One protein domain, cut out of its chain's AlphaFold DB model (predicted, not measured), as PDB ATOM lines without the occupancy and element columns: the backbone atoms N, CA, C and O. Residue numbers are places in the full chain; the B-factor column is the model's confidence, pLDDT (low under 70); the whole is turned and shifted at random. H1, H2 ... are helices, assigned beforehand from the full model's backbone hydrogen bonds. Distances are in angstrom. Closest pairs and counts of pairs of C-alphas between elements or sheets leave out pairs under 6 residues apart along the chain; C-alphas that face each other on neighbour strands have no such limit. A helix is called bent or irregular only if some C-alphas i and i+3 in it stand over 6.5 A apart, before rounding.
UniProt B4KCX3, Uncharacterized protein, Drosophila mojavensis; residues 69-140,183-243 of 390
ATOM      1  N   SER A  69     -38.463 -34.515 -11.285       53.28
ATOM      2  CA  SER A  69     -38.900 -35.203 -12.477       53.28
ATOM      3  C   SER A  69     -40.406 -34.975 -12.578       53.28
ATOM      4  O   SER A  69     -41.047 -34.454 -11.656       53.28
ATOM      5  N   VAL A  70     -40.971 -35.233 -13.742       51.97
ATOM      6  CA  VAL A  70     -42.314 -34.781 -14.095       51.97
ATOM      7  C   VAL A  70     -43.308 -35.850 -13.671       51.97
ATOM      8  O   VAL A  70     -43.238 -36.961 -14.179       51.97
ATOM      9  N   MET A  71     -44.214 -35.497 -12.754       50.56
ATOM     10  CA  MET A  71     -45.395 -36.277 -12.344       50.56
ATOM     11  C   MET A  71     -45.114 -37.610 -11.613       50.56
ATOM     12  O   MET A  71     -44.432 -38.496 -12.113       50.56
ATOM     13  N   GLY A  72     -45.684 -37.765 -10.409       51.66
ATOM     14  CA  GLY A  72     -45.711 -39.052  -9.691       51.66
ATOM     15  C   GLY A  72     -44.392 -39.517  -9.057       51.66
ATOM     16  O   GLY A  72     -44.207 -40.721  -8.837       51.66
ATOM     17  N   HIS A  73     -43.470 -38.595  -8.758       62.94
ATOM     18  CA  HIS A  73     -42.151 -38.962  -8.237       62.94
ATOM     19  C   HIS A  73     -42.180 -39.431  -6.804       62.94
ATOM     20  O   HIS A  73     -43.053 -39.079  -6.015       62.94
ATOM     21  N   MET A  74     -41.137 -40.171  -6.470       68.31
ATOM     22  CA  MET A  74     -40.798 -40.541  -5.115       68.31
ATOM     23  C   MET A  74     -40.322 -39.313  -4.327       68.31
ATOM     24  O   MET A  74     -39.331 -38.690  -4.715       68.31
ATOM     25  N   PRO A  75     -41.004 -38.939  -3.227       76.31
ATOM     26  CA  PRO A  75     -40.514 -37.912  -2.320       76.31
ATOM     27  C   PRO A  75     -39.089 -38.208  -1.819       76.31
ATOM     28  O   PRO A  75     -38.669 -39.369  -1.781       76.31
ATOM     29  N   PRO A  76     -38.337 -37.181  -1.381       78.62
ATOM     30  CA  PRO A  76     -37.086 -37.388  -0.663       78.62
ATOM     31  C   PRO A  76     -37.267 -38.363   0.506       78.62
ATOM     32  O   PRO A  76     -38.332 -38.413   1.118       78.62
ATOM     33  N   SER A  77     -36.219 -39.105   0.871       80.88
ATOM     34  CA  SER A  77     -36.312 -40.152   1.903       80.88
ATOM     35  C   SER A  77     -36.919 -39.665   3.223       80.88
ATOM     36  O   SER A  77     -37.726 -40.375   3.811       80.88
ATOM     37  N   ASN A  78     -36.600 -38.445   3.664       82.81
ATOM     38  CA  ASN A  78     -37.186 -37.880   4.883       82.81
ATOM     39  C   ASN A  78     -38.702 -37.662   4.759       82.81
ATOM     40  O   ASN A  78     -39.436 -37.956   5.701       82.81
ATOM     41  N   ASP A  79     -39.171 -37.206   3.599       83.88
ATOM     42  CA  ASP A  79     -40.597 -37.004   3.335       83.88
ATOM     43  C   ASP A  79     -41.330 -38.348   3.241       83.88
ATOM     44  O   ASP A  79     -42.429 -38.483   3.773       83.88
ATOM     45  N   LEU A  80     -40.708 -39.372   2.641       87.81
ATOM     46  CA  LEU A  80     -41.245 -40.739   2.627       87.81
ATOM     47  C   LEU A  80     -41.420 -41.307   4.034       87.81
ATOM     48  O   LEU A  80     -42.468 -41.876   4.338       87.81
ATOM     49  N   ILE A  81     -40.407 -41.142   4.889       89.56
ATOM     50  CA  ILE A  81     -40.459 -41.581   6.286       89.56
ATOM     51  C   ILE A  81     -41.611 -40.875   7.000       89.56
ATOM     52  O   ILE A  81     -42.418 -41.528   7.656       89.56
ATOM     53  N   GLN A  82     -41.723 -39.553   6.848       89.88
ATOM     54  CA  GLN A  82     -42.802 -38.779   7.461       89.88
ATOM     55  C   GLN A  82     -44.182 -39.214   6.964       89.88
ATOM     56  O   GLN A  82     -45.087 -39.388   7.776       89.88
ATOM     57  N   LEU A  83     -44.350 -39.416   5.656       90.12
ATOM     58  CA  LEU A  83     -45.612 -39.873   5.080       90.12
ATOM     59  C   LEU A  83     -45.994 -41.270   5.566       90.12
ATOM     60  O   LEU A  83     -47.153 -41.487   5.912       90.12
ATOM     61  N   LEU A  84     -45.037 -42.201   5.630       91.75
ATOM     62  CA  LEU A  84     -45.301 -43.539   6.148       91.75
ATOM     63  C   LEU A  84     -45.708 -43.483   7.623       91.75
ATOM     64  O   LEU A  84     -46.690 -44.112   8.002       91.75
ATOM     65  N   THR A  85     -45.003 -42.695   8.437       91.19
ATOM     66  CA  THR A  85     -45.338 -42.495   9.854       91.19
ATOM     67  C   THR A  85     -46.729 -41.883  10.021       91.19
ATOM     68  O   THR A  85     -47.508 -42.346  10.851       91.19
ATOM     69  N   LYS A  86     -47.087 -40.876   9.214       90.38
ATOM     70  CA  LYS A  86     -48.438 -40.297   9.214       90.38
ATOM     71  C   LYS A  86     -49.493 -41.334   8.846       90.38
ATOM     72  O   LYS A  86     -50.485 -41.464   9.550       90.38
ATOM     73  N   LEU A  87     -49.257 -42.107   7.788       91.88
ATOM     74  CA  LEU A  87     -50.171 -43.157   7.353       91.88
ATOM     75  C   LEU A  87     -50.332 -44.249   8.422       91.88
ATOM     76  O   LEU A  87     -51.448 -44.710   8.645       91.88
ATOM     77  N   GLN A  88     -49.250 -44.644   9.098       90.31
ATOM     78  CA  GLN A  88     -49.269 -45.595  10.216       90.31
ATOM     79  C   GLN A  88     -50.106 -45.081  11.390       90.31
ATOM     80  O   GLN A  88     -50.935 -45.820  11.917       90.31
ATOM     81  N   ASN A  89     -49.911 -43.817  11.761       90.31
ATOM     82  CA  ASN A  89     -50.588 -43.184  12.893       90.31
ATOM     83  C   ASN A  89     -52.012 -42.714  12.569       90.31
ATOM     84  O   ASN A  89     -52.739 -42.309  13.474       90.31
ATOM     85  N   ASP A  90     -52.415 -42.749  11.298       90.06
ATOM     86  CA  ASP A  90     -53.755 -42.353  10.889       90.06
ATOM     87  C   ASP A  90     -54.818 -43.259  11.550       90.06
ATOM     88  O   ASP A  90     -54.693 -44.492  11.487       90.06
ATOM     89  N   PRO A  91     -55.863 -42.688  12.182       90.00
ATOM     90  CA  PRO A  91     -56.846 -43.459  12.938       90.00
ATOM     91  C   PRO A  91     -57.742 -44.333  12.054       90.00
ATOM     92  O   PRO A  91     -58.326 -45.292  12.560       90.00
ATOM     93  N   GLU A  92     -57.859 -44.044  10.755       89.44
ATOM     94  CA  GLU A  92     -58.655 -44.857   9.842       89.44
ATOM     95  C   GLU A  92     -57.924 -46.180   9.576       89.44
ATOM     96  O   GLU A  92     -56.812 -46.224   9.036       89.44
ATOM     97  N   GLN A  93     -58.540 -47.283  10.004       84.44
ATOM     98  CA  GLN A  93     -57.985 -48.624   9.855       84.44
ATOM     99  C   GLN A  93     -58.570 -49.292   8.619       84.44
ATOM    100  O   GLN A  93     -59.787 -49.412   8.477       84.44
ATOM    101  N   PHE A  94     -57.698 -49.745   7.722       89.50
ATOM    102  CA  PHE A  94     -58.101 -50.421   6.499       89.50
ATOM    103  C   PHE A  94     -57.029 -51.430   6.053       89.50
ATOM    104  O   PHE A  94     -55.835 -51.205   6.242       89.50
ATOM    105  N   GLU A  95     -57.453 -52.576   5.509       91.19
ATOM    106  CA  GLU A  95     -56.609 -53.746   5.210       91.19
ATOM    107  C   GLU A  95     -55.391 -53.404   4.340       91.19
ATOM    108  O   GLU A  95     -54.297 -53.927   4.560       91.19
ATOM    109  N   ALA A  96     -55.545 -52.484   3.384       93.31
ATOM    110  CA  ALA A  96     -54.436 -52.074   2.528       93.31
ATOM    111  C   ALA A  96     -53.265 -51.460   3.325       93.31
ATOM    112  O   ALA A  96     -52.111 -51.688   2.961       93.31
ATOM    113  N   LYS A  97     -53.527 -50.744   4.436       94.31
ATOM    114  CA  LYS A  97     -52.464 -50.243   5.330       94.31
ATOM    115  C   LYS A  97     -51.688 -51.395   5.949       94.31
ATOM    116  O   LYS A  97     -50.464 -51.363   5.943       94.31
ATOM    117  N   GLN A  98     -52.377 -52.428   6.430       93.25
ATOM    118  CA  GLN A  98     -51.713 -53.593   7.012       93.25
ATOM    119  C   GLN A  98     -50.829 -54.303   5.975       93.25
ATOM    120  O   GLN A  98     -49.665 -54.578   6.253       93.25
ATOM    121  N   LYS A  99     -51.330 -54.488   4.745       96.06
ATOM    122  CA  LYS A  99     -50.558 -55.067   3.629       96.06
ATOM    123  C   LYS A  99     -49.302 -54.266   3.298       96.06
ATOM    124  O   LYS A  99     -48.253 -54.856   3.052       96.06
ATOM    125  N   LEU A 100     -49.391 -52.938   3.321       95.81
ATOM    126  CA  LEU A 100     -48.232 -52.065   3.148       95.81
ATOM    127  C   LEU A 100     -47.190 -52.320   4.245       95.81
ATOM    128  O   LEU A 100     -46.008 -52.486   3.944       95.81
ATOM    129  N   ILE A 101     -47.614 -52.380   5.510       95.44
ATOM    130  CA  ILE A 101     -46.714 -52.598   6.650       95.44
ATOM    131  C   ILE A 101     -46.066 -53.981   6.608       95.44
ATOM    132  O   ILE A 101     -44.856 -54.088   6.803       95.44
ATOM    133  N   ASP A 102     -46.826 -55.027   6.292       96.50
ATOM    134  CA  ASP A 102     -46.278 -56.377   6.153       96.50
ATOM    135  C   ASP A 102     -45.278 -56.464   4.996       96.50
ATOM    136  O   ASP A 102     -44.236 -57.111   5.129       96.50
ATOM    137  N   PHE A 103     -45.526 -55.746   3.892       97.19
ATOM    138  CA  PHE A 103     -44.559 -55.639   2.805       97.19
ATOM    139  C   PHE A 103     -43.280 -54.929   3.255       97.19
ATOM    140  O   PHE A 103     -42.194 -55.473   3.051       97.19
ATOM    141  N   PHE A 104     -43.393 -53.772   3.915       96.31
ATOM    142  CA  PHE A 104     -42.244 -53.024   4.430       96.31
ATOM    143  C   PHE A 104     -41.381 -53.887   5.360       96.31
ATOM    144  O   PHE A 104     -40.158 -53.923   5.221       96.31
ATOM    145  N   ILE A 105     -42.016 -54.631   6.269       96.12
ATOM    146  CA  ILE A 105     -41.329 -55.543   7.190       96.12
ATOM    147  C   ILE A 105     -40.633 -56.664   6.419       96.12
ATOM    148  O   ILE A 105     -39.456 -56.920   6.668       96.12
ATOM    149  N   SER A 106     -41.322 -57.292   5.458       97.00
ATOM    150  CA  SER A 106     -40.724 -58.340   4.626       97.00
ATOM    151  C   SER A 106     -39.517 -57.818   3.842       97.00
ATOM    152  O   SER A 106     -38.477 -58.468   3.816       97.00
ATOM    153  N   CYS A 107     -39.598 -56.611   3.277       96.62
ATOM    154  CA  CYS A 107     -38.499 -55.980   2.557       96.62
ATOM    155  C   CYS A 107     -37.296 -55.740   3.468       96.62
ATOM    156  O   CYS A 107     -36.171 -56.087   3.111       96.62
ATOM    157  N   ASN A 108     -37.531 -55.203   4.668       94.75
ATOM    158  CA  ASN A 108     -36.466 -54.836   5.602       94.75
ATOM    159  C   ASN A 108     -35.737 -56.061   6.189       94.75
ATOM    160  O   ASN A 108     -34.759 -55.909   6.914       94.75
ATOM    161  N   THR A 109     -36.194 -57.282   5.880       92.75
ATOM    162  CA  THR A 109     -35.452 -58.514   6.184       92.75
ATOM    163  C   THR A 109     -34.326 -58.806   5.184       92.75
ATOM    164  O   THR A 109     -33.402 -59.540   5.527       92.75
ATOM    165  N   LEU A 110     -34.374 -58.232   3.973       93.81
ATOM    166  CA  LEU A 110     -33.425 -58.505   2.881       93.81
ATOM    167  C   LEU A 110     -32.746 -57.255   2.306       93.81
ATOM    168  O   LEU A 110     -31.659 -57.364   1.739       93.81
ATOM    169  N   LYS A 111     -33.374 -56.083   2.408       94.06
ATOM    170  CA  LYS A 111     -32.895 -54.829   1.812       94.06
ATOM    171  C   LYS A 111     -32.629 -53.763   2.864       94.06
ATOM    172  O   LYS A 111     -33.031 -53.886   4.020       94.06
ATOM    173  N   SER A 112     -31.925 -52.709   2.453       94.19
ATOM    174  CA  SER A 112     -31.677 -51.568   3.328       94.19
ATOM    175  C   SER A 112     -32.985 -50.850   3.663       94.19
ATOM    176  O   SER A 112     -33.930 -50.827   2.870       94.19
ATOM    177  N   LEU A 113     -33.015 -50.188   4.819       92.00
ATOM    178  CA  LEU A 113     -34.174 -49.413   5.256       92.00
ATOM    179  C   LEU A 113     -34.598 -48.373   4.203       92.00
ATOM    180  O   LEU A 113     -35.786 -48.195   3.943       92.00
ATOM    181  N   GLN A 114     -33.623 -47.704   3.577       88.56
ATOM    182  CA  GLN A 114     -33.891 -46.716   2.533       88.56
ATOM    183  C   GLN A 114     -34.564 -47.358   1.322       88.56
ATOM    184  O   GLN A 114     -35.586 -46.842   0.877       88.56
ATOM    185  N   ASP A 115     -34.053 -48.490   0.834       90.50
ATOM    186  CA  ASP A 115     -34.651 -49.204  -0.299       90.50
ATOM    187  C   ASP A 115     -36.080 -49.648   0.015       90.50
ATOM    188  O   ASP A 115     -36.966 -49.517  -0.824       90.50
ATOM    189  N   CYS A 116     -36.347 -50.072   1.251       93.88
ATOM    190  CA  CYS A 116     -37.691 -50.478   1.640       93.88
ATOM    191  C   CYS A 116     -38.683 -49.323   1.692       93.88
ATOM    192  O   CYS A 116     -39.811 -49.496   1.233       93.88
ATOM    193  N   TYR A 117     -38.285 -48.130   2.151       92.31
ATOM    194  CA  TYR A 117     -39.135 -46.939   2.025       92.31
ATOM    195  C   TYR A 117     -39.475 -46.637   0.564       92.31
ATOM    196  O   TYR A 117     -40.626 -46.342   0.247       92.31
ATOM    197  N   ARG A 118     -38.479 -46.742  -0.320       90.12
ATOM    198  CA  ARG A 118     -38.635 -46.491  -1.754       90.12
ATOM    199  C   ARG A 118     -39.578 -47.496  -2.406       90.12
ATOM    200  O   ARG A 118     -40.543 -47.102  -3.047       90.12
ATOM    201  N   GLU A 119     -39.349 -48.787  -2.209       92.62
ATOM    202  CA  GLU A 119     -40.184 -49.826  -2.816       92.62
ATOM    203  C   GLU A 119     -41.598 -49.850  -2.247       92.62
ATOM    204  O   GLU A 119     -42.562 -50.024  -2.986       92.62
ATOM    205  N   THR A 120     -41.738 -49.621  -0.941       93.75
ATOM    206  CA  THR A 120     -43.055 -49.533  -0.303       93.75
ATOM    207  C   THR A 120     -43.842 -48.367  -0.873       93.75
ATOM    208  O   THR A 120     -45.024 -48.519  -1.179       93.75
ATOM    209  N   PHE A 121     -43.186 -47.221  -1.074       92.50
ATOM    210  CA  PHE A 121     -43.789 -46.109  -1.785       92.50
ATOM    211  C   PHE A 121     -44.208 -46.515  -3.196       92.50
ATOM    212  O   PHE A 121     -45.370 -46.337  -3.531       92.50
ATOM    213  N   GLU A 122     -43.316 -47.109  -3.993       89.94
ATOM    214  CA  GLU A 122     -43.619 -47.463  -5.386       89.94
ATOM    215  C   GLU A 122     -44.811 -48.410  -5.533       89.94
ATOM    216  O   GLU A 122     -45.636 -48.218  -6.423       89.94
ATOM    217  N   PHE A 123     -44.931 -49.409  -4.662       91.62
ATOM    218  CA  PHE A 123     -45.995 -50.404  -4.758       91.62
ATOM    219  C   PHE A 123     -47.317 -49.981  -4.123       91.62
ATOM    220  O   PHE A 123     -48.361 -50.508  -4.497       91.62
ATOM    221  N   PHE A 124     -47.280 -49.034  -3.186       93.56
ATOM    222  CA  PHE A 124     -48.463 -48.577  -2.462       93.56
ATOM    223  C   PHE A 124     -48.709 -47.071  -2.615       93.56
ATOM    224  O   PHE A 124     -49.396 -46.484  -1.776       93.56
ATOM    225  N   LYS A 125     -48.219 -46.429  -3.692       91.38
ATOM    226  CA  LYS A 125     -48.406 -44.986  -3.973       91.38
ATOM    227  C   LYS A 125     -49.827 -44.476  -3.698       91.38
ATOM    228  O   LYS A 125     -49.939 -43.416  -3.086       91.38
ATOM    229  N   PRO A 126     -50.914 -45.191  -4.058       91.69
ATOM    230  CA  PRO A 126     -52.278 -44.756  -3.748       91.69
ATOM    231  C   PRO A 126     -52.549 -44.492  -2.259       91.69
ATOM    232  O   PRO A 126     -53.298 -43.575  -1.934       91.69
ATOM    233  N   LEU A 127     -51.918 -45.236  -1.342       93.12
ATOM    234  CA  LEU A 127     -52.053 -45.012   0.103       93.12
ATOM    235  C   LEU A 127     -51.323 -43.738   0.549       93.12
ATOM    236  O   LEU A 127     -51.783 -43.038   1.451       93.12
ATOM    237  N   PHE A 128     -50.214 -43.405  -0.111       91.12
ATOM    238  CA  PHE A 128     -49.552 -42.116   0.070       91.12
ATOM    239  C   PHE A 128     -50.407 -40.982  -0.510       91.12
ATOM    240  O   PHE A 128     -50.556 -39.947   0.128       91.12
ATOM    241  N   GLY A 129     -51.050 -41.198  -1.662       89.94
ATOM    242  CA  GLY A 129     -52.051 -40.285  -2.223       89.94
ATOM    243  C   GLY A 129     -53.205 -40.011  -1.254       89.94
ATOM    244  O   GLY A 129     -53.581 -38.856  -1.069       89.94
ATOM    245  N   TYR A 130     -53.702 -41.040  -0.565       91.00
ATOM    246  CA  TYR A 130     -54.695 -40.903   0.505       91.00
ATOM    247  C   TYR A 130     -54.229 -39.975   1.623       91.00
ATOM    248  O   TYR A 130     -54.880 -38.964   1.867       91.00
ATOM    249  N   ILE A 131     -53.094 -40.261   2.267       89.38
ATOM    250  CA  ILE A 131     -52.665 -39.447   3.414       89.38
ATOM    251  C   ILE A 131     -52.304 -38.016   2.989       89.38
ATOM    252  O   ILE A 131     -52.614 -37.064   3.695       89.38
ATOM    253  N   ILE A 132     -51.728 -37.849   1.793       87.50
ATOM    254  CA  ILE A 132     -51.442 -36.536   1.210       87.50
ATOM    255  C   ILE A 132     -52.734 -35.750   1.005       87.50
ATOM    256  O   ILE A 132     -52.844 -34.618   1.459       87.50
ATOM    257  N   THR A 133     -53.717 -36.331   0.318       85.06
ATOM    258  CA  THR A 133     -54.965 -35.622   0.001       85.06
ATOM    259  C   THR A 133     -55.847 -35.398   1.218       85.06
ATOM    260  O   THR A 133     -56.582 -34.413   1.235       85.06
ATOM    261  N   LYS A 134     -55.734 -36.249   2.244       82.50
ATOM    262  CA  LYS A 134     -56.376 -36.070   3.548       82.50
ATOM    263  C   LYS A 134     -55.816 -34.863   4.303       82.50
ATOM    264  O   LYS A 134     -56.580 -34.068   4.835       82.50
ATOM    265  N   ASP A 135     -54.503 -34.669   4.273       72.31
ATOM    266  CA  ASP A 135     -53.864 -33.493   4.876       72.31
ATOM    267  C   ASP A 135     -54.094 -32.209   4.049       72.31
ATOM    268  O   ASP A 135     -53.966 -31.104   4.562       72.31
ATOM    269  N   LEU A 136     -54.462 -32.338   2.768       67.38
ATOM    270  CA  LEU A 136     -54.828 -31.223   1.881       67.38
ATOM    271  C   LEU A 136     -56.317 -30.821   1.984       67.38
ATOM    272  O   LEU A 136     -56.779 -30.014   1.175       67.38
ATOM    273  N   ILE A 137     -57.084 -31.386   2.931       52.12
ATOM    274  CA  ILE A 137     -58.544 -31.184   3.059       52.12
ATOM    275  C   ILE A 137     -58.924 -29.737   3.390       52.12
ATOM    276  O   ILE A 137     -60.042 -29.314   3.081       52.12
ATOM    277  N   GLU A 138     -58.007 -28.937   3.925       55.75
ATOM    278  CA  GLU A 138     -58.207 -27.497   3.963       55.75
ATOM    279  C   GLU A 138     -58.111 -26.928   2.539       55.75
ATOM    280  O   GLU A 138     -57.056 -26.502   2.064       55.75
ATOM    281  N   GLY A 139     -59.253 -26.892   1.842       53.03
ATOM    282  CA  GLY A 139     -59.423 -26.241   0.535       53.03
ATOM    283  C   GLY A 139     -59.028 -24.752   0.517       53.03
ATOM    284  O   GLY A 139     -59.012 -24.118  -0.539       53.03
ATOM    285  N   SER A 140     -58.712 -24.196   1.689       54.03
ATOM    286  CA  SER A 140     -58.133 -22.882   1.960       54.03
ATOM    287  C   SER A 140     -56.615 -22.805   1.787       54.03
ATOM    288  O   SER A 140     -56.130 -21.674   1.662       54.03
ATOM    289  N   PRO A 183     -59.825 -32.844  -3.066       71.94
ATOM    290  CA  PRO A 183     -58.927 -33.918  -3.493       71.94
ATOM    291  C   PRO A 183     -59.118 -35.227  -2.711       71.94
ATOM    292  O   PRO A 183     -58.845 -36.302  -3.246       71.94
ATOM    293  N   SER A 184     -59.659 -35.157  -1.490       73.31
ATOM    294  CA  SER A 184     -60.008 -36.323  -0.668       73.31
ATOM    295  C   SER A 184     -61.049 -37.247  -1.311       73.31
ATOM    296  O   SER A 184     -61.164 -38.397  -0.905       73.31
ATOM    297  N   ILE A 185     -61.762 -36.793  -2.351       70.44
ATOM    298  CA  ILE A 185     -62.744 -37.614  -3.074       70.44
ATOM    299  C   ILE A 185     -62.088 -38.712  -3.934       70.44
ATOM    300  O   ILE A 185     -62.746 -39.663  -4.347       70.44
ATOM    301  N   TYR A 186     -60.786 -38.620  -4.215       74.06
ATOM    302  CA  TYR A 186     -60.099 -39.579  -5.094       74.06
ATOM    303  C   TYR A 186     -59.463 -40.754  -4.378       74.06
ATOM    304  O   TYR A 186     -59.157 -41.766  -5.012       74.06
ATOM    305  N   PHE A 187     -59.263 -40.621  -3.074       84.31
ATOM    306  CA  PHE A 187     -58.583 -41.613  -2.269       84.31
ATOM    307  C   PHE A 187     -59.402 -41.822  -1.005       84.31
ATOM    308  O   PHE A 187     -59.223 -41.123  -0.016       84.31
ATOM    309  N   TYR A 188     -60.313 -42.789  -1.048       86.44
ATOM    310  CA  TYR A 188     -61.048 -43.243   0.127       86.44
ATOM    311  C   TYR A 188     -60.498 -44.580   0.604       86.44
ATOM    312  O   TYR A 188     -60.151 -45.441  -0.207       86.44
ATOM    313  N   ALA A 189     -60.492 -44.802   1.918       88.81
ATOM    314  CA  ALA A 189     -60.045 -46.071   2.488       88.81
ATOM    315  C   ALA A 189     -60.818 -47.275   1.925       88.81
ATOM    316  O   ALA A 189     -60.230 -48.322   1.663       88.81
ATOM    317  N   GLY A 190     -62.125 -47.121   1.677       89.25
ATOM    318  CA  GLY A 190     -62.953 -48.162   1.063       89.25
ATOM    319  C   GLY A 190     -62.509 -48.529  -0.357       89.25
ATOM    320  O   GLY A 190     -62.441 -49.711  -0.694       89.25
ATOM    321  N   ASP A 191     -62.150 -47.540  -1.177       89.31
ATOM    322  CA  ASP A 191     -61.658 -47.765  -2.542       89.31
ATOM    323  C   ASP A 191     -60.278 -48.407  -2.539       89.31
ATOM    324  O   ASP A 191     -60.036 -49.353  -3.284       89.31
ATOM    325  N   LEU A 192     -59.403 -47.958  -1.639       91.50
ATOM    326  CA  LEU A 192     -58.084 -48.550  -1.462       91.50
ATOM    327  C   LEU A 192     -58.174 -49.992  -0.954       91.50
ATOM    328  O   LEU A 192     -57.475 -50.863  -1.459       91.50
ATOM    329  N   ASN A 193     -59.077 -50.306  -0.026       92.00
ATOM    330  CA  ASN A 193     -59.302 -51.697   0.365       92.00
ATOM    331  C   ASN A 193     -59.746 -52.557  -0.811       92.00
ATOM    332  O   ASN A 193     -59.250 -53.668  -0.956       92.00
ATOM    333  N   ARG A 194     -60.643 -52.050  -1.664       92.00
ATOM    334  CA  ARG A 194     -61.077 -52.779  -2.862       92.00
ATOM    335  C   ARG A 194     -59.938 -52.980  -3.858       92.00
ATOM    336  O   ARG A 194     -59.788 -54.094  -4.349       92.00
ATOM    337  N   GLU A 195     -59.123 -51.952  -4.100       91.44
ATOM    338  CA  GLU A 195     -57.929 -52.017  -4.956       91.44
ATOM    339  C   GLU A 195     -57.005 -53.163  -4.508       91.44
ATOM    340  O   GLU A 195     -56.644 -54.029  -5.302       91.44
ATOM    341  N   TYR A 196     -56.691 -53.232  -3.212       93.00
ATOM    342  CA  TYR A 196     -55.738 -54.208  -2.677       93.00
ATOM    343  C   TYR A 196     -56.379 -55.495  -2.135       93.00
ATOM    344  O   TYR A 196     -55.655 -56.352  -1.627       93.00
ATOM    345  N   ALA A 197     -57.698 -55.690  -2.234       92.19
ATOM    346  CA  ALA A 197     -58.404 -56.824  -1.618       92.19
ATOM    347  C   ALA A 197     -57.852 -58.180  -2.089       92.19
ATOM    348  O   ALA A 197     -57.515 -59.044  -1.282       92.19
ATOM    349  N   GLY A 198     -57.685 -58.343  -3.405       90.69
ATOM    350  CA  GLY A 198     -57.187 -59.586  -4.006       90.69
ATOM    351  C   GLY A 198     -55.684 -59.829  -3.833       90.69
ATOM    352  O   GLY A 198     -55.203 -60.923  -4.130       90.69
ATOM    353  N   LEU A 199     -54.926 -58.831  -3.371       93.56
ATOM    354  CA  LEU A 199     -53.481 -58.934  -3.193       93.56
ATOM    355  C   LEU A 199     -53.157 -59.663  -1.883       93.56
ATOM    356  O   LEU A 199     -53.612 -59.262  -0.813       93.56
ATOM    357  N   ARG A 200     -52.326 -60.707  -1.955       94.50
ATOM    358  CA  ARG A 200     -51.795 -61.405  -0.775       94.50
ATOM    359  C   ARG A 200     -50.370 -60.944  -0.494       94.50
ATOM    360  O   ARG A 200     -49.522 -61.032  -1.383       94.50
ATOM    361  N   ILE A 201     -50.135 -60.497   0.735       96.56
ATOM    362  CA  ILE A 201     -48.823 -60.103   1.247       96.56
ATOM    363  C   ILE A 201     -48.481 -60.999   2.435       96.56
ATOM    364  O   ILE A 201     -49.302 -61.192   3.329       96.56
ATOM    365  N   TYR A 202     -47.276 -61.556   2.415       95.12
ATOM    366  CA  TYR A 202     -46.725 -62.460   3.414       95.12
ATOM    367  C   TYR A 202     -45.569 -61.765   4.118       95.12
ATOM    368  O   TYR A 202     -44.543 -61.476   3.499       95.12
ATOM    369  N   ARG A 203     -45.712 -61.498   5.413       94.06
ATOM    370  CA  ARG A 203     -44.702 -60.778   6.197       94.06
ATOM    371  C   ARG A 203     -43.332 -61.465   6.173       94.06
ATOM    372  O   ARG A 203     -42.307 -60.801   6.287       94.06
ATOM    373  N   GLU A 204     -43.313 -62.777   5.978       94.19
ATOM    374  CA  GLU A 204     -42.117 -63.616   5.995       94.19
ATOM    375  C   GLU A 204     -41.451 -63.766   4.617       94.19
ATOM    376  O   GLU A 204     -40.374 -64.353   4.529       94.19
ATOM    377  N   SER A 205     -42.069 -63.295   3.523       95.12
ATOM    378  CA  SER A 205     -41.573 -63.589   2.172       95.12
ATOM    379  C   SER A 205     -41.611 -62.404   1.211       95.12
ATOM    380  O   SER A 205     -42.563 -62.205   0.457       95.12
ATOM    381  N   TYR A 206     -40.501 -61.669   1.169       96.12
ATOM    382  CA  TYR A 206     -40.309 -60.539   0.261       96.12
ATOM    383  C   TYR A 206     -40.441 -60.915  -1.226       96.12
ATOM    384  O   TYR A 206     -41.184 -60.266  -1.954       96.12
ATOM    385  N   GLU A 207     -39.795 -61.993  -1.682       95.75
ATOM    386  CA  GLU A 207     -39.798 -62.388  -3.104       95.75
ATOM    387  C   GLU A 207     -41.200 -62.742  -3.628       95.75
ATOM    388  O   GLU A 207     -41.570 -62.391  -4.751       95.75
ATOM    389  N   HIS A 208     -42.018 -63.415  -2.811       95.88
ATOM    390  CA  HIS A 208     -43.410 -63.692  -3.173       95.88
ATOM    391  C   HIS A 208     -44.233 -62.404  -3.229       95.88
ATOM    392  O   HIS A 208     -45.025 -62.225  -4.155       95.88
ATOM    393  N   ASN A 209     -44.015 -61.492  -2.278       96.88
ATOM    394  CA  ASN A 209     -44.694 -60.201  -2.267       96.88
ATOM    395  C   ASN A 209     -44.352 -59.378  -3.501       96.88
ATOM    396  O   ASN A 209     -45.262 -58.857  -4.138       96.88
ATOM    397  N   LEU A 210     -43.072 -59.316  -3.876       95.94
ATOM    398  CA  LEU A 210     -42.615 -58.588  -5.054       95.94
ATOM    399  C   LEU A 210     -43.323 -59.095  -6.318       95.94
ATOM    400  O   LEU A 210     -43.915 -58.311  -7.056       95.94
ATOM    401  N   ARG A 211     -43.367 -60.418  -6.520       95.31
ATOM    402  CA  ARG A 211     -44.075 -61.030  -7.659       95.31
ATOM    403  C   ARG A 211     -45.571 -60.720  -7.655       95.31
ATOM    404  O   ARG A 211     -46.133 -60.389  -8.700       95.31
ATOM    405  N   ASN A 212     -46.223 -60.820  -6.497       95.75
ATOM    406  CA  ASN A 212     -47.651 -60.526  -6.360       95.75
ATOM    407  C   ASN A 212     -47.954 -59.053  -6.658       95.75
ATOM    408  O   ASN A 212     -48.905 -58.756  -7.382       95.75
ATOM    409  N   LEU A 213     -47.125 -58.146  -6.143       95.19
ATOM    410  CA  LEU A 213     -47.236 -56.708  -6.356       95.19
ATOM    411  C   LEU A 213     -47.007 -56.334  -7.820       95.19
ATOM    412  O   LEU A 213     -47.803 -55.591  -8.390       95.19
ATOM    413  N   GLU A 214     -45.992 -56.899  -8.473       93.81
ATOM    414  CA  GLU A 214     -45.763 -56.685  -9.902       93.81
ATOM    415  C   GLU A 214     -46.935 -57.169 -10.762       93.81
ATOM    416  O   GLU A 214     -47.330 -56.490 -11.715       93.81
ATOM    417  N   MET A 215     -47.502 -58.336 -10.439       93.19
ATOM    418  CA  MET A 215     -48.677 -58.861 -11.136       93.19
ATOM    419  C   MET A 215     -49.908 -57.981 -10.917       93.19
ATOM    420  O   MET A 215     -50.612 -57.678 -11.882       93.19
ATOM    421  N   HIS A 216     -50.147 -57.539  -9.679       93.31
ATOM    422  CA  HIS A 216     -51.231 -56.618  -9.353       93.31
ATOM    423  C   HIS A 216     -51.087 -55.301 -10.126       93.31
ATOM    424  O   HIS A 216     -52.018 -54.903 -10.825       93.31
ATOM    425  N   ARG A 217     -49.896 -54.692 -10.109       89.38
ATOM    426  CA  ARG A 217     -49.599 -53.441 -10.817       89.38
ATOM    427  C   ARG A 217     -49.895 -53.533 -12.316       89.38
ATOM    428  O   ARG A 217     -50.516 -52.644 -12.883       89.38
ATOM    429  N   LYS A 218     -49.484 -54.632 -12.958       88.19
ATOM    430  CA  LYS A 218     -49.622 -54.827 -14.413       88.19
ATOM    431  C   LYS A 218     -51.040 -55.156 -14.879       88.19
ATOM    432  O   LYS A 218     -51.315 -54.990 -16.062       88.19
ATOM    433  N   ARG A 219     -51.895 -55.707 -14.014       87.25
ATOM    434  CA  ARG A 219     -53.189 -56.279 -14.438       87.25
ATOM    435  C   ARG A 219     -54.398 -55.664 -13.755       87.25
ATOM    436  O   ARG A 219     -55.445 -55.559 -14.380       87.25
ATOM    437  N   ASN A 220     -54.253 -55.295 -12.489       85.50
ATOM    438  CA  ASN A 220     -55.381 -55.017 -11.610       85.50
ATOM    439  C   ASN A 220     -55.365 -53.590 -11.060       85.50
ATOM    440  O   ASN A 220     -56.406 -53.147 -10.585       85.50
ATOM    441  N   SER A 221     -54.227 -52.883 -11.109       86.81
ATOM    442  CA  SER A 221     -54.148 -51.572 -10.476       86.81
ATOM    443  C   SER A 221     -54.823 -50.476 -11.296       86.81
ATOM    444  O   SER A 221     -54.410 -50.135 -12.411       86.81
ATOM    445  N   THR A 222     -55.849 -49.874 -10.702       85.00
ATOM    446  CA  THR A 222     -56.611 -48.774 -11.300       85.00
ATOM    447  C   THR A 222     -55.834 -47.452 -11.284       85.00
ATOM    448  O   THR A 222     -56.061 -46.576 -12.119       85.00
ATOM    449  N   PHE A 223     -54.830 -47.340 -10.414       82.94
ATOM    450  CA  PHE A 223     -53.942 -46.178 -10.317       82.94
ATOM    451  C   PHE A 223     -52.750 -46.223 -11.283       82.94
ATOM    452  O   PHE A 223     -52.058 -45.222 -11.438       82.94
ATOM    453  N   GLU A 224     -52.541 -47.346 -11.971       82.50
ATOM    454  CA  GLU A 224     -51.500 -47.508 -12.997       82.50
ATOM    455  C   GLU A 224     -52.082 -47.519 -14.411       82.50
ATOM    456  O   GLU A 224     -51.515 -46.931 -15.339       82.50
ATOM    457  N   LEU A 225     -53.244 -48.163 -14.565       78.25
ATOM    458  CA  LEU A 225     -53.901 -48.388 -15.853       78.25
ATOM    459  C   LEU A 225     -55.151 -47.520 -16.059       78.25
ATOM    460  O   LEU A 225     -55.655 -47.426 -17.178       78.25
ATOM    461  N   GLY A 226     -55.682 -46.919 -14.994       77.25
ATOM    462  CA  GLY A 226     -56.972 -46.238 -14.997       77.25
ATOM    463  C   GLY A 226     -56.893 -44.717 -14.883       77.25
ATOM    464  O   GLY A 226     -55.835 -44.093 -14.804       77.25
ATOM    465  N   VAL A 227     -58.074 -44.100 -14.848       73.25
ATOM    466  CA  VAL A 227     -58.246 -42.638 -14.779       73.25
ATOM    467  C   VAL A 227     -57.792 -42.025 -13.449       73.25
ATOM    468  O   VAL A 227     -57.603 -40.809 -13.384       73.25
ATOM    469  N   GLN A 228     -57.615 -42.829 -12.394       81.06
ATOM    470  CA  GLN A 228     -57.119 -42.343 -11.102       81.06
ATOM    471  C   GLN A 228     -55.619 -42.035 -11.116       81.06
ATOM    472  O   GLN A 228     -55.161 -41.277 -10.263       81.06
ATOM    473  N   ARG A 229     -54.869 -42.541 -12.105       85.50
ATOM    474  CA  ARG A 229     -53.434 -42.272 -12.251       85.50
ATOM    475  C   ARG A 229     -53.117 -40.781 -12.261       85.50
ATOM    476  O   ARG A 229     -52.298 -40.322 -11.480       85.50
ATOM    477  N   THR A 230     -53.827 -40.001 -13.077       84.62
ATOM    478  CA  THR A 230     -53.607 -38.548 -13.163       84.62
ATOM    479  C   THR A 230     -53.837 -37.858 -11.822       84.62
ATOM    480  O   THR A 230     -53.092 -36.953 -11.467       84.62
ATOM    481  N   MET A 231     -54.846 -38.286 -11.056       84.88
ATOM    482  CA  MET A 231     -55.120 -37.707  -9.737       84.88
ATOM    483  C   MET A 231     -54.015 -38.057  -8.745       84.88
ATOM    484  O   MET A 231     -53.597 -37.195  -7.981       84.88
ATOM    485  N   LEU A 232     -53.493 -39.284  -8.790       87.19
ATOM    486  CA  LEU A 232     -52.367 -39.696  -7.956       87.19
ATOM    487  C   LEU A 232     -51.099 -38.918  -8.297       87.19
ATOM    488  O   LEU A 232     -50.490 -38.323  -7.409       87.19
ATOM    489  N   ASP A 233     -50.751 -38.861  -9.578       86.56
ATOM    490  CA  ASP A 233     -49.566 -38.164 -10.067       86.56
ATOM    491  C   ASP A 233     -49.595 -36.673  -9.711       86.56
ATOM    492  O   ASP A 233     -48.575 -36.108  -9.309       86.56
ATOM    493  N   TRP A 234     -50.764 -36.036  -9.822       87.06
ATOM    494  CA  TRP A 234     -50.944 -34.621  -9.504       87.06
ATOM    495  C   TRP A 234     -50.986 -34.356  -7.998       87.06
ATOM    496  O   TRP A 234     -50.430 -33.355  -7.558       87.06
ATOM    497  N   SER A 235     -51.569 -35.249  -7.192       86.69
ATOM    498  CA  SER A 235     -51.513 -35.144  -5.728       86.69
ATOM    499  C   SER A 235     -50.081 -35.282  -5.208       86.69
ATOM    500  O   SER A 235     -49.659 -34.513  -4.345       86.69
ATOM    501  N   LEU A 236     -49.310 -36.222  -5.764       86.75
ATOM    502  CA  LEU A 236     -47.888 -36.382  -5.454       86.75
ATOM    503  C   LEU A 236     -47.081 -35.155  -5.880       86.75
ATOM    504  O   LEU A 236     -46.278 -34.648  -5.097       86.75
ATOM    505  N   TYR A 237     -47.332 -34.649  -7.090       86.56
ATOM    506  CA  TYR A 237     -46.698 -33.428  -7.575       86.56
ATOM    507  C   TYR A 237     -47.003 -32.244  -6.651       86.56
ATOM    508  O   TYR A 237     -46.069 -31.599  -6.187       86.56
ATOM    509  N   LEU A 238     -48.273 -32.013  -6.302       85.31
ATOM    510  CA  LEU A 238     -48.689 -30.926  -5.413       85.31
ATOM    511  C   LEU A 238     -48.005 -31.012  -4.042       85.31
ATOM    512  O   LEU A 238     -47.524 -30.004  -3.524       85.31
ATOM    513  N   TYR A 239     -47.914 -32.216  -3.476       85.69
ATOM    514  CA  TYR A 239     -47.191 -32.449  -2.228       85.69
ATOM    515  C   TYR A 239     -45.708 -32.082  -2.338       85.69
ATOM    516  O   TYR A 239     -45.162 -31.459  -1.432       85.69
ATOM    517  N   GLN A 240     -45.045 -32.446  -3.436       83.56
ATOM    518  CA  GLN A 240     -43.622 -32.159  -3.656       83.56
ATOM    519  C   GLN A 240     -43.356 -30.698  -4.020       83.56
ATOM    520  O   GLN A 240     -42.288 -30.162  -3.716       83.56
ATOM    521  N   SER A 241     -44.322 -30.055  -4.672       85.56
ATOM    522  CA  SER A 241     -44.243 -28.668  -5.106       85.56
ATOM    523  C   SER A 241     -44.780 -27.682  -4.069       85.56
ATOM    524  O   SER A 241     -44.812 -26.477  -4.331       85.56
ATOM    525  N   ARG A 242     -45.223 -28.153  -2.896       83.00
ATOM    526  CA  ARG A 242     -45.681 -27.279  -1.812       83.00
ATOM    527  C   ARG A 242     -44.606 -26.246  -1.490       83.00
ATOM    528  O   ARG A 242     -43.418 -26.562  -1.426       83.00
ATOM    529  N   TYR A 243     -45.023 -24.996  -1.338       86.44
ATOM    530  CA  TYR A 243     -44.120 -23.875  -1.091       86.44
ATOM    531  C   TYR A 243     -43.045 -23.640  -2.182       86.44
ATOM    532  O   TYR A 243     -42.134 -22.854  -1.951       86.44
TER     533      TYR A 243
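This is residues 69 to 140 and 183 to 243 of the 390 residues of an uncharacterized protein of Drosophila mojavensis (UniProt B4KCX3). A compact cluster of crossed helices is built round one long bent helix, H3, whose two arms make an L: H1 packs on both arms, H2 folds back beside H3a as a helical hairpin, and H8 crosses H3b. H6, short H7 and H8 follow one another round one side, while H4 and H5 pack on H3b. The printed part has 133 residues with eight named helices, H1 to H8 in chain order, and no named strand: all helix. The radius of gyration of the C-alphas is 14.0 A, the spans 44 by 31 by 28 A.

H3, residues 113 to 135, was assigned as one helix by its hydrogen bonds but is bent, with C-alphas 123 and 126 8.5 A apart; its arms are H3a, 113 to 123, and H3b, 126 to 135. H1 is residues 77 to 89, 18.3 A, from C-alpha 77 at (-36.312, -40.152, 1.903); H2 95 to 107, 18.4 A; H4 183 to 186; H5 189 to 196; H6 206 to 219, 20.0 A; H7 222 to 225; H8 228 to 240, 18.5 A, to C-alpha 240 at (-43.622, -32.159, -3.656).

H3a and H3b stand about perpendicular, at 86 degrees. H1 touches H3b with residues 83 to 87 alone, closest C-alphas Leu 87 and Ile 131, 6.0 A. H8 touches H3b at a steep tilt of 53 degrees, closest C-alphas Gly 129 and Leu 232, 5.8 A. H2 touches H6, closest C-alphas Ser 106 and Tyr 206, 4.9 A. H1 and H8 are apart. Every O i to N i+4 pair is within hydrogen-bond range in H1, H2, H3a, H3b, H5, H6 and H8; H4 and H7 are too short for one.

C-alphas 140 and 204, the farthest apart, are 44.0 A apart. Residues 141 to 182 are not printed; the gap is 12.3 A. Of the links printed whole, none is long. Residues 69 to 74 and 136 to 140 have pLDDT under 70.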